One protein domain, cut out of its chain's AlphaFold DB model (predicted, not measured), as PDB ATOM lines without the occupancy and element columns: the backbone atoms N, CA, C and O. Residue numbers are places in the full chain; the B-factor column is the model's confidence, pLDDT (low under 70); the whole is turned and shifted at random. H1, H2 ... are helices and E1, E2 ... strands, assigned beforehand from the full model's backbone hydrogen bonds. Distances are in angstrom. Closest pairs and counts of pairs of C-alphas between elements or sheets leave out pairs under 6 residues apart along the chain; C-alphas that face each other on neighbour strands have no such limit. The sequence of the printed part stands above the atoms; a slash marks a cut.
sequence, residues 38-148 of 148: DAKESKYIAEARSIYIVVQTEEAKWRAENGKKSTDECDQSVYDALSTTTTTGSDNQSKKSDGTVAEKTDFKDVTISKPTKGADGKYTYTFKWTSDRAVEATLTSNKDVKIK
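AT A GLANCE: This is residues 38 to 148 of the 148 residues of an uncharacterized protein of Coprobacillus sp. 8_1_38FAA (UniProt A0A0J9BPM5). One long helix, H1, crosses one face of a twisted four-stranded sheet; the short helices H2 and H3 pack on H1 near the sheet's E3 edge, and the small hairpin E1 and E2 lies far from the centre. The printed part has 111 residues, with named elements in the order H1 H2 E1 E2 H3 E3 E4 E5 E6. The class is mixed; the whole is compact, radius of gyration of the C-alphas 14.7 A, spans 44 by 41 by 25 A.

HOW THE PARTS SIT: H1, residues 38 to 65, is on the sheet of E3, residues 108 to 117, E4, 123 to 130, E5, 134 to 141, and E6, 144 to 147, two layers, one helix on one face, at a height over the sheet of 7.9 A. It runs only just slantwise to the strands, 57 degrees to E4 on the local plane; its closest C-alphas to E6 are Ile 45 and Val 145, 6.4 A. H2, residues 76 to 82, touches residues 55 to 62 of H1 alone, closest C-alphas Glu 59 and Val 78, 7.2 A, at a steep tilt of 57 degrees. E1, residues 85 to 88, and E2, 94 to 97, form an antiparallel hairpin, N 85 and O 97 at 2.9 A. H3, residues 100 to 105, touches residues 50 to 55 of H1 alone, closest C-alphas Val 54 and Val 101, 6.3 A. E3 to E6 form a meander, each strand antiparallel to the one before: N 111 and O 128, 2.8 A; N 127 and O 137, 2.9 A; N 138 and O 146, 2.9 A. In H1, H2 and H3 every O i to N i+4 pair is within hydrogen-bond range.

IN THESE COORDINATES: H1 begins at C-alpha 38 (27.761, 101.368, -1.617) and is 40.8 A long. E3 is 26.8 A, E4 23.3 A and E5 21.9 A. E6 ends at C-alpha 147 (38.865, 103.672, -0.593).

THE WHOLE: The farthest C-alphas, Asp 91 and Asp 120, are 46.3 A apart. The printed part has no cut and no long link. The model's pLDDT is under 70 at residues 38 to 39 and 142.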
ATOM      1  N   ASP A  38      27.724 100.977  -3.044       63.81
ATOM      2  CA  ASP A  38      27.761 101.368  -1.617       63.81
ATOM      3  C   ASP A  38      27.949 100.149  -0.690       63.81
ATOM      4  O   ASP A  38      28.699 100.168   0.291       63.81
ATOM      5  N   ALA A  39      27.338  99.021  -1.072       69.00
ATOM      6  CA  ALA A  39      27.526  97.748  -0.383       69.00
ATOM      7  C   ALA A  39      28.969  97.219  -0.511       69.00
ATOM      8  O   ALA A  39      29.510  96.652   0.444       69.00
ATOM      9  N   LYS A  40      29.611  97.409  -1.672       80.69
ATOM     10  CA  LYS A  40      31.014  97.023  -1.891       80.69
ATOM     11  C   LYS A  40      31.969  97.969  -1.173       80.69
ATOM     12  O   LYS A  40      32.916  97.498  -0.552       80.69
ATOM     13  N   GLU A  41      31.697  99.270  -1.183       83.31
ATOM     14  CA  GLU A  41      32.485 100.254  -0.439       83.31
ATOM     15  C   GLU A  41      32.470  99.947   1.065       83.31
ATOM     16  O   GLU A  41      33.524  99.871   1.696       83.31
ATOM     17  N   SER A  42      31.296  99.630   1.622       86.31
ATOM     18  CA  SER A  42      31.156  99.210   3.022       86.31
ATOM     19  C   SER A  42      31.980  97.960   3.355       86.31
ATOM     20  O   SER A  42      32.615  97.903   4.413       86.31
ATOM     21  N   LYS A  43      32.016  96.970   2.449       90.31
ATOM     22  CA  LYS A  43      32.870  95.779   2.582       90.31
ATOM     23  C   LYS A  43      34.350  96.173   2.621       90.31
ATOM     24  O   LYS A  43      35.046  95.792   3.558       90.31
ATOM     25  N   TYR A  44      34.821  96.973   1.667       91.19
ATOM     26  CA  TYR A  44      36.231  97.373   1.594       91.19
ATOM     27  C   TYR A  44      36.666  98.248   2.775       91.19
ATOM     28  O   TYR A  44      37.786  98.114   3.266       91.19
ATOM     29  N   ILE A  45      35.778  99.102   3.294       90.75
ATOM     30  CA  ILE A  45      36.028  99.867   4.523       90.75
ATOM     31  C   ILE A  45      36.202  98.924   5.718       90.75
ATOM     32  O   ILE A  45      37.085  99.145   6.551       90.75
ATOM     33  N   ALA A  46      35.384  97.873   5.819       90.44
ATOM     34  CA  ALA A  46      35.525  96.877   6.877       90.44
ATOM     35  C   ALA A  46      36.851  96.106   6.757       90.44
ATOM     36  O   ALA A  46      37.555  95.958   7.753       90.44
ATOM     37  N   GLU A  47      37.238  95.694   5.547       92.69
ATOM     38  CA  GLU A  47      38.519  95.021   5.286       92.69
ATOM     39  C   GLU A  47      39.722  95.909   5.644       92.69
ATOM     40  O   GLU A  47      40.617  95.481   6.376       92.69
ATOM     41  N   ALA A  48      39.708  97.181   5.230       92.19
ATOM     42  CA  ALA A  48      40.737  98.157   5.585       92.19
ATOM     43  C   ALA A  48      40.879  98.336   7.104       92.19
ATOM     44  O   ALA A  48      41.994  98.453   7.617       92.19
ATOM     45  N   ARG A  49      39.761  98.341   7.844       91.38
ATOM     46  CA  ARG A  49      39.773  98.412   9.315       91.38
ATOM     47  C   ARG A  49      40.393  97.166   9.935       91.38
ATOM     48  O   ARG A  49      41.170  97.299  10.877       91.38
ATOM     49  N   SER A  50      40.091  95.985   9.401       92.94
ATOM     50  CA  SER A  50      40.710  94.733   9.849       92.94
ATOM     51  C   SER A  50      42.231  94.774   9.678       92.94
ATOM     52  O   SER A  50      42.951  94.490  10.635       92.94
ATOM     53  N   ILE A  51      42.728  95.222   8.517       93.38
ATOM     54  CA  ILE A  51      44.170  95.417   8.271       93.38
ATOM     55  C   ILE A  51      44.758  96.420   9.270       93.38
ATOM     56  O   ILE A  51      45.764  96.135   9.920       93.38
ATOM     57  N   TYR A  52      44.112  97.577   9.436       92.50
ATOM     58  CA  TYR A  52      44.576  98.636  10.334       92.50
ATOM     59  C   TYR A  52      44.754  98.153  11.779       92.50
ATOM     60  O   TYR A  52      45.758  98.470  12.413       92.50
ATOM     61  N   ILE A  53      43.813  97.356  12.294       92.50
ATOM     62  CA  ILE A  53      43.878  96.817  13.661       92.50
ATOM     63  C   ILE A  53      45.090  95.898  13.835       92.50
ATOM     64  O   ILE A  53      45.789  96.002  14.846       92.50
ATOM     65  N   VAL A  54      45.360  95.021  12.863       93.62
ATOM     66  CA  VAL A  54      46.532  94.136  12.919       93.62
ATOM     67  C   VAL A  54      47.813  94.965  12.883       93.62
ATOM     68  O   VAL A  54      48.657  94.792  13.754       93.62
ATOM     69  N   VAL A  55      47.918  95.934  11.968       92.31
ATOM     70  CA  VAL A  55      49.087  96.827  11.875       92.31
ATOM     71  C   VAL A  55      49.338  97.553  13.197       92.31
ATOM     72  O   VAL A  55      50.441  97.488  13.730       92.31
ATOM     73  N   GLN A  56      48.314  98.178  13.786       91.25
ATOM     74  CA  GLN A  56      48.448  98.871  15.074       91.25
ATOM     75  C   GLN A  56      48.874  97.929  16.205       91.25
ATOM     76  O   GLN A  56      49.675  98.308  17.061       91.25
ATOM     77  N   THR A  57      48.349  96.703  16.210       92.88
ATOM     78  CA  THR A  57      48.691  95.699  17.219       92.88
ATOM     79  C   THR A  57      50.153  95.276  17.101       92.88
ATOM     80  O   THR A  57      50.858  95.229  18.107       92.88
ATOM     81  N   GLU A  58      50.628  95.005  15.887       92.38
ATOM     82  CA  GLU A  58      52.011  94.586  15.648       92.38
ATOM     83  C   GLU A  58      53.007  95.727  15.889       92.38
ATOM     84  O   GLU A  58      54.051  95.514  16.503       92.38
ATOM     85  N   GLU A  59      52.661  96.970  15.541       90.31
ATOM     86  CA  GLU A  59      53.472  98.124  15.933       90.31
ATOM     87  C   GLU A  59      53.550  98.291  17.457       90.31
ATOM     88  O   GLU A  59      54.611  98.605  17.998       90.31
ATOM     89  N   ALA A  60      52.435  98.112  18.173       91.25
ATOM     90  CA  ALA A  60      52.415  98.220  19.628       91.25
ATOM     91  C   ALA A  60      53.281  97.135  20.287       91.25
ATOM     92  O   ALA A  60      54.018  97.439  21.228       91.25
ATOM     93  N   LYS A  61      53.240  95.900  19.767       92.19
ATOM     94  CA  LYS A  61      54.120  94.805  20.204       92.19
ATOM     95  C   LYS A  61      55.585  95.139  19.968       92.19
ATOM     96  O   LYS A  61      56.364  95.100  20.915       92.19
ATOM     97  N   TRP A  62      55.936  95.565  18.754       93.56
ATOM     98  CA  TRP A  62      57.308  95.947  18.426       93.56
ATOM     99  C   TRP A  62      57.814  97.059  19.351       93.56
ATOM    100  O   TRP A  62      58.919  96.971  19.883       93.56
ATOM    101  N   ARG A  63      56.993  98.082  19.622       91.12
ATOM    102  CA  ARG A  63      57.360  99.162  20.550       91.12
ATOM    103  C   ARG A  63      57.577  98.647  21.973       91.12
ATOM    104  O   ARG A  63      58.548  99.050  22.608       91.12
ATOM    105  N   ALA A  64      56.713  97.757  22.461       92.69
ATOM    106  CA  ALA A  64      56.845  97.167  23.791       92.69
ATOM    107  C   ALA A  64      58.130  96.332  23.928       92.69
ATOM    108  O   ALA A  64      58.849  96.476  24.914       92.69
ATOM    109  N   GLU A  65      58.453  95.520  22.921       92.12
ATOM    110  CA  GLU A  65      59.656  94.677  22.891       92.12
ATOM    111  C   GLU A  65      60.950  95.497  22.772       92.12
ATOM    112  O   GLU A  65      61.972  95.133  23.348       92.12
ATOM    113  N   ASN A  66      60.901  96.637  22.077       91.69
ATOM    114  CA  ASN A  66      62.056  97.513  21.854       91.69
ATOM    115  C   ASN A  66      62.166  98.668  22.868       91.69
ATOM    116  O   ASN A  66      62.998  99.562  22.697       91.69
ATOM    117  N   GLY A  67      61.321  98.693  23.908       91.31
ATOM    118  CA  GLY A  67      61.321  99.747  24.933       91.31
ATOM    119  C   GLY A  67      61.002 101.148  24.392       91.31
ATOM    120  O   GLY A  67      61.487 102.147  24.924       91.31
ATOM    121  N   LYS A  68      60.221 101.231  23.310       91.12
ATOM    122  CA  LYS A  68      59.835 102.473  22.630       91.12
ATOM    123  C   LYS A  68      58.506 103.012  23.153       91.12
ATOM    124  O   LYS A  68      57.632 102.269  23.597       91.12
ATOM    125  N   LYS A  69      58.325 104.328  23.071       88.06
ATOM    126  CA  LYS A  69      57.058 104.996  23.391       88.06
ATOM    127  C   LYS A  69      56.065 104.834  22.246       88.06
ATOM    128  O   LYS A  69      56.445 104.674  21.093       88.06
ATOM    129  N   SER A  70      54.773 104.987  22.543       81.38
ATOM    130  CA  SER A  70      53.702 104.938  21.530       81.38
ATOM    131  C   SER A  70      53.845 105.983  20.414       81.38
ATOM    132  O   SER A  70      53.229 105.837  19.365       81.38
ATOM    133  N   THR A  71      54.604 107.053  20.653       81.56
ATOM    134  CA  THR A  71      54.858 108.133  19.693       81.56
ATOM    135  C   THR A  71      56.096 107.899  18.839       81.56
ATOM    136  O   THR A  71      56.330 108.670  17.910       81.56
ATOM    137  N   ASP A  72      56.905 106.897  19.179       86.56
ATOM    138  CA  ASP A  72      58.108 106.579  18.428       86.56
ATOM    139  C   ASP A  72      57.726 105.849  17.140       86.56
ATOM    140  O   ASP A  72      56.809 105.014  17.092       86.56
ATOM    141  N   GLU A  73      58.437 106.193  16.075       85.75
ATOM    142  CA  GLU A  73      58.215 105.620  14.758       85.75
ATOM    143  C   GLU A  73      58.714 104.175  14.713       85.75
ATOM    144  O   GLU A  73      59.777 103.858  15.245       85.75
ATOM    145  N   CYS A  74      57.947 103.304  14.057       86.88
ATOM    146  CA  CYS A  74      58.400 101.949  13.758       86.88
ATOM    147  C   CYS A  74      59.326 101.947  12.536       86.88
ATOM    148  O   CYS A  74      59.206 102.774  11.616       86.88
ATOM    149  N   ASP A  75      60.234 100.979  12.515       88.19
ATOM    150  CA  ASP A  75      61.126 100.752  11.386       88.19
ATOM    151  C   ASP A  75      60.377 100.194  10.173       88.19
ATOM    152  O   ASP A  75      59.304  99.601  10.286       88.19
ATOM    153  N   GLN A  76      60.957 100.396   8.986       89.06
ATOM    154  CA  GLN A  76      60.396  99.894   7.727       89.06
ATOM    155  C   GLN A  76      60.208  98.367   7.755       89.06
ATOM    156  O   GLN A  76      59.189  97.870   7.285       89.06
ATOM    157  N   SER A  77      61.131  97.651   8.403       88.31
ATOM    158  CA  SER A  77      61.107  96.192   8.548       88.31
ATOM    159  C   SER A  77      59.844  95.657   9.223       88.31
ATOM    160  O   SER A  77      59.431  94.540   8.922       88.31
ATOM    161  N   VAL A  78      59.206  96.446  10.098       91.69
ATOM    162  CA  VAL A  78      57.920  96.078  10.702       91.69
ATOM    163  C   VAL A  78      56.875  95.948   9.600       91.69
ATOM    164  O   VAL A  78      56.260  94.901   9.459       91.69
ATOM    165  N   TYR A  79      56.720  96.967   8.757       91.62
ATOM    166  CA  TYR A  79      55.721  96.965   7.683       91.62
ATOM    167  C   TYR A  79      56.041  95.959   6.575       91.62
ATOM    168  O   TYR A  79      55.116  95.382   5.997       91.62
ATOM    169  N   ASP A  80      57.324  95.703   6.316       90.94
ATOM    170  CA  ASP A  80      57.755  94.675   5.368       90.94
ATOM    171  C   ASP A  80      57.361  93.271   5.857       90.94
ATOM    172  O   ASP A  80      56.859  92.477   5.067       90.94
ATOM    173  N   ALA A  81      57.504  92.981   7.158       90.06
ATOM    174  CA  ALA A  81      57.087  91.705   7.754       90.06
ATOM    175  C   ALA A  81      55.557  91.521   7.780       90.06
ATOM    176  O   ALA A  81      55.048  90.401   7.698       90.06
ATOM    177  N   LEU A  82      54.806  92.621   7.878       91.62
ATOM    178  CA  LEU A  82      53.344  92.595   7.802       91.62
ATOM    179  C   LEU A  82      52.828  92.389   6.374       91.62
ATOM    180  O   LEU A  82      51.724  91.872   6.192       91.62
ATOM    181  N   SER A  83      53.606  92.819   5.379       91.44
ATOM    182  CA  SER A  83      53.247  92.792   3.963       91.44
ATOM    183  C   SER A  83      53.550  91.444   3.316       91.44
ATOM    184  O   SER A  83      54.441  90.706   3.725       91.44
ATOM    185  N   THR A  84      52.841  91.155   2.230       87.94
ATOM    186  CA  THR A  84      53.231  90.098   1.298       87.94
ATOM    187  C   THR A  84      54.553  90.496   0.662       87.94
ATOM    188  O   THR A  84      54.665  91.539   0.016       87.94
ATOM    189  N   THR A  85      55.564  89.660   0.833       82.94
ATOM    190  CA  THR A  85      56.891  89.885   0.267       82.94
ATOM    191  C   THR A  85      57.039  89.043  -0.988       82.94
ATOM    192  O   THR A  85      56.679  87.869  -1.018       82.94
ATOM    193  N   THR A  86      57.539  89.649  -2.063       81.19
ATOM    194  CA  THR A  86      57.892  88.914  -3.281       81.19
ATOM    195  C   THR A  86      59.403  88.862  -3.368       81.19
ATOM    196  O   THR A  86      60.050  89.894  -3.523       81.19
ATOM    197  N   THR A  87      59.969  87.670  -3.253       77.31
ATOM    198  CA  THR A  87      61.397  87.443  -3.480       77.31
ATOM    199  C   THR A  87      61.584  86.850  -4.866       77.31
ATOM    200  O   THR A  87      60.901  85.895  -5.236       77.31
ATOM    201  N   THR A  88      62.508  87.411  -5.640       74.88
ATOM    202  CA  THR A  88      62.936  86.813  -6.907       74.88
ATOM    203  C   THR A  88      64.120  85.905  -6.615       74.88
ATOM    204  O   THR A  88      65.157  86.373  -6.142       74.88
ATOM    205  N   GLY A  89      63.951  84.605  -6.844       74.94
ATOM    206  CA  GLY A  89      65.039  83.640  -6.731       74.94
ATOM    207  C   GLY A  89      66.072  83.809  -7.848       74.94
ATOM    208  O   GLY A  89      65.840  84.492  -8.849       74.94
ATOM    209  N   SER A  90      67.232  83.162  -7.703       74.69
ATOM    210  CA  SER A  90      68.272  83.130  -8.750       74.69
ATOM    211  C   SER A  90      67.815  82.465 -10.057       74.69
ATOM    212  O   SER A  90      68.479  82.595 -11.078       74.69
ATOM    213  N   ASP A  91      66.682  81.774 -10.029       81.75
ATOM    214  CA  ASP A  91      65.982  81.167 -11.158       81.75
ATOM    215  C   ASP A  91      65.049  82.143 -11.906       81.75
ATOM    216  O   ASP A  91      64.355  81.736 -12.834       81.75
ATOM    217  N   ASN A  92      65.037  83.434 -11.537       75.81
ATOM    218  CA  ASN A  92      64.067  84.440 -11.991       75.81
ATOM    219  C   ASN A  92      62.606  84.078 -11.670       75.81
ATOM    220  O   ASN A  92      61.682  84.681 -12.224       75.81
ATOM    221  N   GLN A  93      62.374  83.130 -10.758       78.62
ATOM    222  CA  GLN A  93      61.038  82.804 -10.292       78.62
ATOM    223  C   GLN A  93      60.671  83.726  -9.126       78.62
ATOM    224  O   GLN A  93      61.405  83.856  -8.145       78.62
ATOM    225  N   SER A  94      59.516  84.382  -9.228       78.31
ATOM    226  CA  SER A  94      58.960  85.171  -8.134       78.31
ATOM    227  C   SER A  94      58.225  84.253  -7.160       78.31
ATOM    228  O   SER A  94      57.259  83.574  -7.515       78.31
ATOM    229  N   LYS A  95      58.677  84.233  -5.906       80.25
ATOM    230  CA  LYS A  95      57.980  83.571  -4.807       80.25
ATOM    231  C   LYS A  95      57.325  84.630  -3.936       80.25
ATOM    232  O   LYS A  95      57.995  85.545  -3.463       80.25
ATOM    233  N   LYS A  96      56.015  84.499  -3.737       81.69
ATOM    234  CA  LYS A  96      55.268  85.311  -2.777       81.69
ATOM    235  C   LYS A  96      55.238  84.592  -1.433       81.69
ATOM    236  O   LYS A  96      54.975  83.390  -1.387       81.69
ATOM    237  N   SER A  97      55.517  85.328  -0.370       82.00
ATOM    238  CA  SER A  97      55.321  84.911   1.015       82.00
ATOM    239  C   SER A  97      54.328  85.851   1.670       82.00
ATOM    240  O   SER A  97      54.522  87.069   1.651       82.00
ATOM    241  N   ASP A  98      53.271  85.273   2.231       87.00
ATOM    242  CA  ASP A  98      52.267  86.011   2.984       87.00
ATOM    243  C   ASP A  98      52.902  86.592   4.253       87.00
ATOM    244  O   ASP A  98      53.643  85.912   4.963       87.00
ATOM    245  N   GLY A  99      52.649  87.879   4.497       86.31
ATOM    246  CA  GLY A  99      53.038  88.546   5.737       86.31
ATOM    247  C   GLY A  99      52.001  88.334   6.836       86.31
ATOM    248  O   GLY A  99      50.893  87.855   6.585       86.31
ATOM    249  N   THR A 100      52.313  88.777   8.056       90.19
ATOM    250  CA  THR A 100      51.451  88.549   9.232       90.19
ATOM    251  C   THR A 100      50.021  89.061   9.050       90.19
ATOM    252  O   THR A 100      49.088  88.483   9.604       90.19
ATOM    253  N   VAL A 101      49.805  90.132   8.276       90.94
ATOM    254  CA  VAL A 101      48.440  90.613   8.018       90.94
ATOM    255  C   VAL A 101      47.664  89.623   7.161       90.94
ATOM    256  O   VAL A 101      46.550  89.277   7.536       90.94
ATOM    257  N   ALA A 102      48.253  89.124   6.073       90.00
ATOM    258  CA  ALA A 102      47.613  88.126   5.220       90.00
ATOM    259  C   ALA A 102      47.276  86.846   6.010       90.00
ATOM    260  O   ALA A 102      46.168  86.338   5.889       90.00
ATOM    261  N   GLU A 103      48.161  86.404   6.912       90.38
ATOM    262  CA  GLU A 103      47.907  85.256   7.801       90.38
ATOM    263  C   GLU A 103      46.772  85.493   8.815       90.38
ATOM    264  O   GLU A 103      46.110  84.549   9.243       90.38
ATOM    265  N   LYS A 104      46.563  86.739   9.259       89.44
ATOM    266  CA  LYS A 104      45.548  87.091  10.269       89.44
ATOM    267  C   LYS A 104      44.190  87.440   9.674       89.44
ATOM    268  O   LYS A 104      43.193  87.361  10.390       89.44
ATOM    269  N   THR A 105      44.157  87.900   8.427       88.12
ATOM    270  CA  THR A 105      42.942  88.406   7.776       88.12
ATOM    271  C   THR A 105      42.517  87.593   6.557       88.12
ATOM    272  O   THR A 105      41.501  87.926   5.957       88.12
ATOM    273  N   ASP A 106      43.297  86.584   6.157       89.56
ATOM    274  CA  ASP A 106      43.092  85.763   4.955       89.56
ATOM    275  C   ASP A 106      43.052  86.580   3.642       89.56
ATOM    276  O   ASP A 106      42.536  86.133   2.612       89.56
ATOM    277  N   PHE A 107      43.592  87.805   3.663       90.88
ATOM    278  CA  PHE A 107      43.632  88.688   2.497       90.88
ATOM    279  C   PHE A 107      44.843  88.384   1.624       90.88
ATOM    280  O   PHE A 107      45.920  88.057   2.114       90.88
ATOM    281  N   LYS A 108      44.673  88.546   0.311       88.81
ATOM    282  CA  LYS A 108      45.709  88.231  -0.677       88.81
ATOM    283  C   LYS A 108      46.443  89.481  -1.131       88.81
ATOM    284  O   LYS A 108      45.838  90.549  -1.226       88.81
ATOM    285  N   ASP A 109      47.723  89.326  -1.470       89.06
ATOM    286  CA  ASP A 109      48.561  90.395  -2.038       89.06
ATOM    287  C   ASP A 109      48.531  91.682  -1.198       89.06
ATOM    288  O   ASP A 109      48.403  92.795  -1.711       89.06
ATOM    289  N   VAL A 110      48.607  91.522   0.124       92.06
ATOM    290  CA  VAL A 110      48.576  92.647   1.057       92.06
ATOM    291  C   VAL A 110      49.896  93.404   0.982       92.06
ATOM    292  O   VAL A 110      50.961  92.816   1.119       92.06
ATOM    293  N   THR A 111      49.851  94.718   0.810       93.00
ATOM    294  CA  THR A 111      51.011  95.609   0.880       93.00
ATOM    295  C   THR A 111      50.697  96.760   1.817       93.00
ATOM    296  O   THR A 111      49.699  97.465   1.649       93.00
ATOM    297  N   ILE A 112      51.566  96.968   2.798       92.75
ATOM    298  CA  ILE A 112      51.431  97.999   3.819       92.75
ATOM    299  C   ILE A 112      52.613  98.943   3.675       92.75
ATOM    300  O   ILE A 112      53.769  98.551   3.799       92.75
ATOM    301  N   SER A 113      52.320 100.208   3.394       91.69
ATOM    302  CA  SER A 113      53.356 101.239   3.359       91.69
ATOM    303  C   SER A 113      53.610 101.765   4.766       91.69
ATOM    304  O   SER A 113      52.657 101.965   5.526       91.69
ATOM    305  N   LYS A 114      54.878 102.056   5.089       90.25
ATOM    306  CA  LYS A 114      55.216 102.789   6.312       90.25
ATOM    307  C   LYS A 114      54.408 104.096   6.342       90.25
ATOM    308  O   LYS A 114      54.403 104.821   5.344       90.25
ATOM    309  N   PRO A 115      53.699 104.393   7.443       90.06
ATOM    310  CA  PRO A 115      52.859 105.563   7.532       90.06
ATOM    311  C   PRO A 115      53.699 106.832   7.480       90.06
ATOM    312  O   PRO A 115      54.744 106.945   8.125       90.06
ATOM    313  N   THR A 116      53.196 107.817   6.745       89.56
ATOM    314  CA  THR A 116      53.843 109.123   6.615       89.56
ATOM    315  C   THR A 116      53.198 110.100   7.581       89.56
ATOM    316  O   THR A 116      51.970 110.209   7.635       89.56
ATOM    317  N   LYS A 117      54.019 110.834   8.334       87.62
ATOM    318  CA  LYS A 117      53.543 111.910   9.202       87.62
ATOM    319  C   LYS A 117      53.307 113.176   8.378       87.62
ATOM    320  O   LYS A 117      54.236 113.709   7.777       87.62
ATOM    321  N   GLY A 118      52.066 113.645   8.343       84.19
ATOM    322  CA  GLY A 118      51.700 114.920   7.737       84.19
ATOM    323  C   GLY A 118      52.214 116.113   8.546       84.19
ATOM    324  O   GLY A 118      52.589 115.986   9.714       84.19
ATOM    325  N   ALA A 119      52.188 117.301   7.936       83.62
ATOM    326  CA  ALA A 119      52.545 118.557   8.605       83.62
ATOM    327  C   ALA A 119      51.627 118.884   9.802       83.62
ATOM    328  O   ALA A 119      52.018 119.611  10.708       83.62
ATOM    329  N   ASP A 120      50.421 118.311   9.827       82.19
ATOM    330  CA  ASP A 120      49.455 118.385  10.926       82.19
ATOM    331  C   ASP A 120      49.769 117.414  12.082       82.19
ATOM    332  O   ASP A 120      49.034 117.354  13.068       82.19
ATOM    333  N   GLY A 121      50.852 116.640  11.965       81.19
ATOM    334  CA  GLY A 121      51.297 115.673  12.959       81.19
ATOM    335  C   GLY A 121      50.565 114.331  12.917       81.19
ATOM    336  O   GLY A 121      50.862 113.478  13.758       81.19
ATOM    337  N   LYS A 122      49.647 114.113  11.964       84.31
ATOM    338  CA  LYS A 122      48.890 112.859  11.832       84.31
ATOM    339  C   LYS A 122      49.590 111.867  10.916       84.31
ATOM    340  O   LYS A 122      50.179 112.241   9.905       84.31
ATOM    341  N   TYR A 123      49.482 110.588  11.251       87.69
ATOM    342  CA  TYR A 123      49.998 109.502  10.425       87.69
ATOM    343  C   TYR A 123      48.965 109.084   9.379       87.69
ATOM    344  O   TYR A 123      47.815 108.809   9.714       87.69
ATOM    345  N   THR A 124      49.390 109.024   8.118       90.19
ATOM    346  CA  THR A 124      48.589 108.478   7.020       90.19
ATOM    347  C   THR A 124      49.082 107.082   6.680       90.19
ATOM    348  O   THR A 124      50.224 106.911   6.259       90.19
ATOM    349  N   TYR A 125      48.209 106.096   6.841       91.94
ATOM    350  CA  TYR A 125      48.442 104.702   6.498       91.94
ATOM    351  C   TYR A 125      47.932 104.430   5.092       91.94
ATOM    352  O   TYR A 125      46.842 104.877   4.741       91.94
ATOM    353  N   THR A 126      48.706 103.686   4.304       93.56
ATOM    354  CA  THR A 126      48.292 103.239   2.970       93.56
ATOM    355  C   THR A 126      48.363 101.723   2.904       93.56
ATOM    356  O   THR A 126      49.419 101.137   3.157       93.56
ATOM    357  N   PHE A 127      47.239 101.108   2.551       93.81
ATOM    358  CA  PHE A 127      47.099  99.665   2.408       93.81
ATOM    359  C   PHE A 127      46.665  99.331   0.991       93.81
ATOM    360  O   PHE A 127      45.800 100.004   0.432       93.81
ATOM    361  N   LYS A 128      47.237  98.269   0.435       94.25
ATOM    362  CA  LYS A 128      46.771  97.648  -0.804       94.25
ATOM    363  C   LYS A 128      46.513  96.177  -0.541       94.25
ATOM    364  O   LYS A 128      47.295  95.559   0.172       94.25
ATOM    365  N   TRP A 129      45.427  95.632  -1.066       94.44
ATOM    366  CA  TRP A 129      45.123  94.205  -0.968       94.44
ATOM    367  C   TRP A 129      44.211  93.777  -2.115       94.44
ATOM    368  O   TRP A 129      43.634  94.606  -2.820       94.44
ATOM    369  N   THR A 130      44.075  92.470  -2.299       92.25
ATOM    370  CA  THR A 130      43.141  91.879  -3.255       92.25
ATOM    371  C   THR A 130      41.948  91.290  -2.508       92.25
ATOM    372  O   THR A 130      42.101  90.352  -1.726       92.25
ATOM    373  N   SER A 131      40.763  91.847  -2.767       88.19
ATOM    374  CA  SER A 131      39.462  91.275  -2.386       88.19
ATOM    375  C   SER A 131      38.801  90.719  -3.657       88.19
ATOM    376  O   SER A 131      39.388  89.865  -4.317       88.19
ATOM    377  N   ASP A 132      37.641  91.233  -4.083       88.38
ATOM    378  CA  ASP A 132      37.069  90.908  -5.406       88.38
ATOM    379  C   ASP A 132      37.833  91.592  -6.560       88.38
ATOM    380  O   ASP A 132      37.777  91.168  -7.714       88.38
ATOM    381  N   ARG A 133      38.535  92.681  -6.234       87.50
ATOM    382  CA  ARG A 133      39.441  93.443  -7.099       87.50
ATOM    383  C   ARG A 133      40.658  93.890  -6.288       87.50
ATOM    384  O   ARG A 133      40.668  93.749  -5.066       87.50
ATOM    385  N   ALA A 134      41.650  94.470  -6.957       91.25
ATOM    386  CA  ALA A 134      42.691  95.221  -6.266       91.25
ATOM    387  C   ALA A 134      42.068  96.464  -5.608       91.25
ATOM    388  O   ALA A 134      41.381  97.240  -6.276       91.25
ATOM    389  N   VAL A 135      42.288  96.626  -4.306       92.62
ATOM    390  CA  VAL A 135      41.777  97.737  -3.499       92.62
ATOM    391  C   VAL A 135      42.953  98.483  -2.885       92.62
ATOM    392  O   VAL A 135      43.901  97.871  -2.395       92.62
ATOM    393  N   GLU A 136      42.882  99.811  -2.902       93.12
ATOM    394  CA  GLU A 136      43.787 100.684  -2.160       93.12
ATOM    395  C   GLU A 136      42.972 101.507  -1.161       93.12
ATOM    396  O   GLU A 136      41.938 102.076  -1.506       93.12
ATOM    397  N   ALA A 137      43.448 101.593   0.079       92.00
ATOM    398  CA  ALA A 137      42.863 102.455   1.092       92.00
ATOM    399  C   ALA A 137      43.910 103.346   1.742       92.00
ATOM    400  O   ALA A 137      45.043 102.936   1.998       92.00
ATOM    401  N   THR A 138      43.482 104.560   2.065       91.69
ATOM    402  CA  THR A 138      44.250 105.503   2.875       91.69
ATOM    403  C   THR A 138      43.488 105.835   4.146       91.69
ATOM    404  O   THR A 138      42.300 106.161   4.082       91.69
ATOM    405  N   LEU A 139      44.164 105.757   5.290       89.38
ATOM    406  CA  LEU A 139      43.585 106.035   6.600       89.38
ATOM    407  C   LEU A 139      44.428 107.076   7.328       89.38
ATOM    408  O   LEU A 139      45.621 106.880   7.534       89.38
ATOM    409  N   THR A 140      43.800 108.162   7.766       82.44
ATOM    410  CA  THR A 140      44.434 109.151   8.662       82.44
ATOM    411  C   THR A 140      44.037 108.938  10.124       82.44
ATOM    412  O   THR A 140      44.685 109.427  11.048       82.44
ATOM    413  N   SER A 141      42.946 108.201  10.347       73.06
ATOM    414  CA  SER A 141      42.451 107.782  11.657       73.06
ATOM    415  C   SER A 141      41.519 106.580  11.497       73.06
ATOM    416  O   SER A 141      40.968 106.366  10.422       73.06
ATOM    417  N   ASN A 142      41.251 105.838  12.577       63.69
ATOM    418  CA  ASN A 142      40.336 104.684  12.546       63.69
ATOM    419  C   ASN A 142      38.911 105.024  12.039       63.69
ATOM    420  O   ASN A 142      38.172 104.154  11.580       63.69
ATOM    421  N   LYS A 143      38.500 106.295  12.150       71.62
ATOM    422  CA  LYS A 143      37.175 106.764  11.722       71.62
ATOM    423  C   LYS A 143      37.147 107.259  10.272       71.62
ATOM    424  O   LYS A 143      36.069 107.265   9.689       71.62
ATOM    425  N   ASP A 144      38.292 107.643   9.713       78.75
ATOM    426  CA  ASP A 144      38.417 108.222   8.372       78.75
ATOM    427  C   ASP A 144      39.151 107.234   7.459       78.75
ATOM    428  O   ASP A 144      40.382 107.203   7.409       78.75
ATOM    429  N   VAL A 145      38.370 106.388   6.784       81.25
ATOM    430  CA  VAL A 145      38.853 105.410   5.802       81.25
ATOM    431  C   VAL A 145      38.415 105.877   4.424       81.25
ATOM    432  O   VAL A 145      37.228 106.107   4.210       81.25
ATOM    433  N   LYS A 146      39.362 106.004   3.493       85.75
ATOM    434  CA  LYS A 146      39.084 106.374   2.100       85.75
ATOM    435  C   LYS A 146      39.541 105.254   1.183       85.75
ATOM    436  O   LYS A 146      40.731 104.936   1.177       85.75
ATOM    437  N   ILE A 147      38.601 104.676   0.442       86.44
ATOM    438  CA  ILE A 147      38.865 103.672  -0.593       86.44
ATOM    439  C   ILE A 147      39.121 104.401  -1.915       86.44
ATOM    440  O   ILE A 147      38.440 105.382  -2.214       86.44
ATOM    441  N   LYS A 148      40.120 103.953  -2.676       81.81
ATOM    442  CA  LYS A 148      40.421 104.441  -4.026       81.81
ATOM    443  C   LYS A 148      40.021 103.433  -5.099       81.81
ATOM    444  O   LYS A 148      39.982 102.213  -4.808       81.81
TER     445      LYS A 148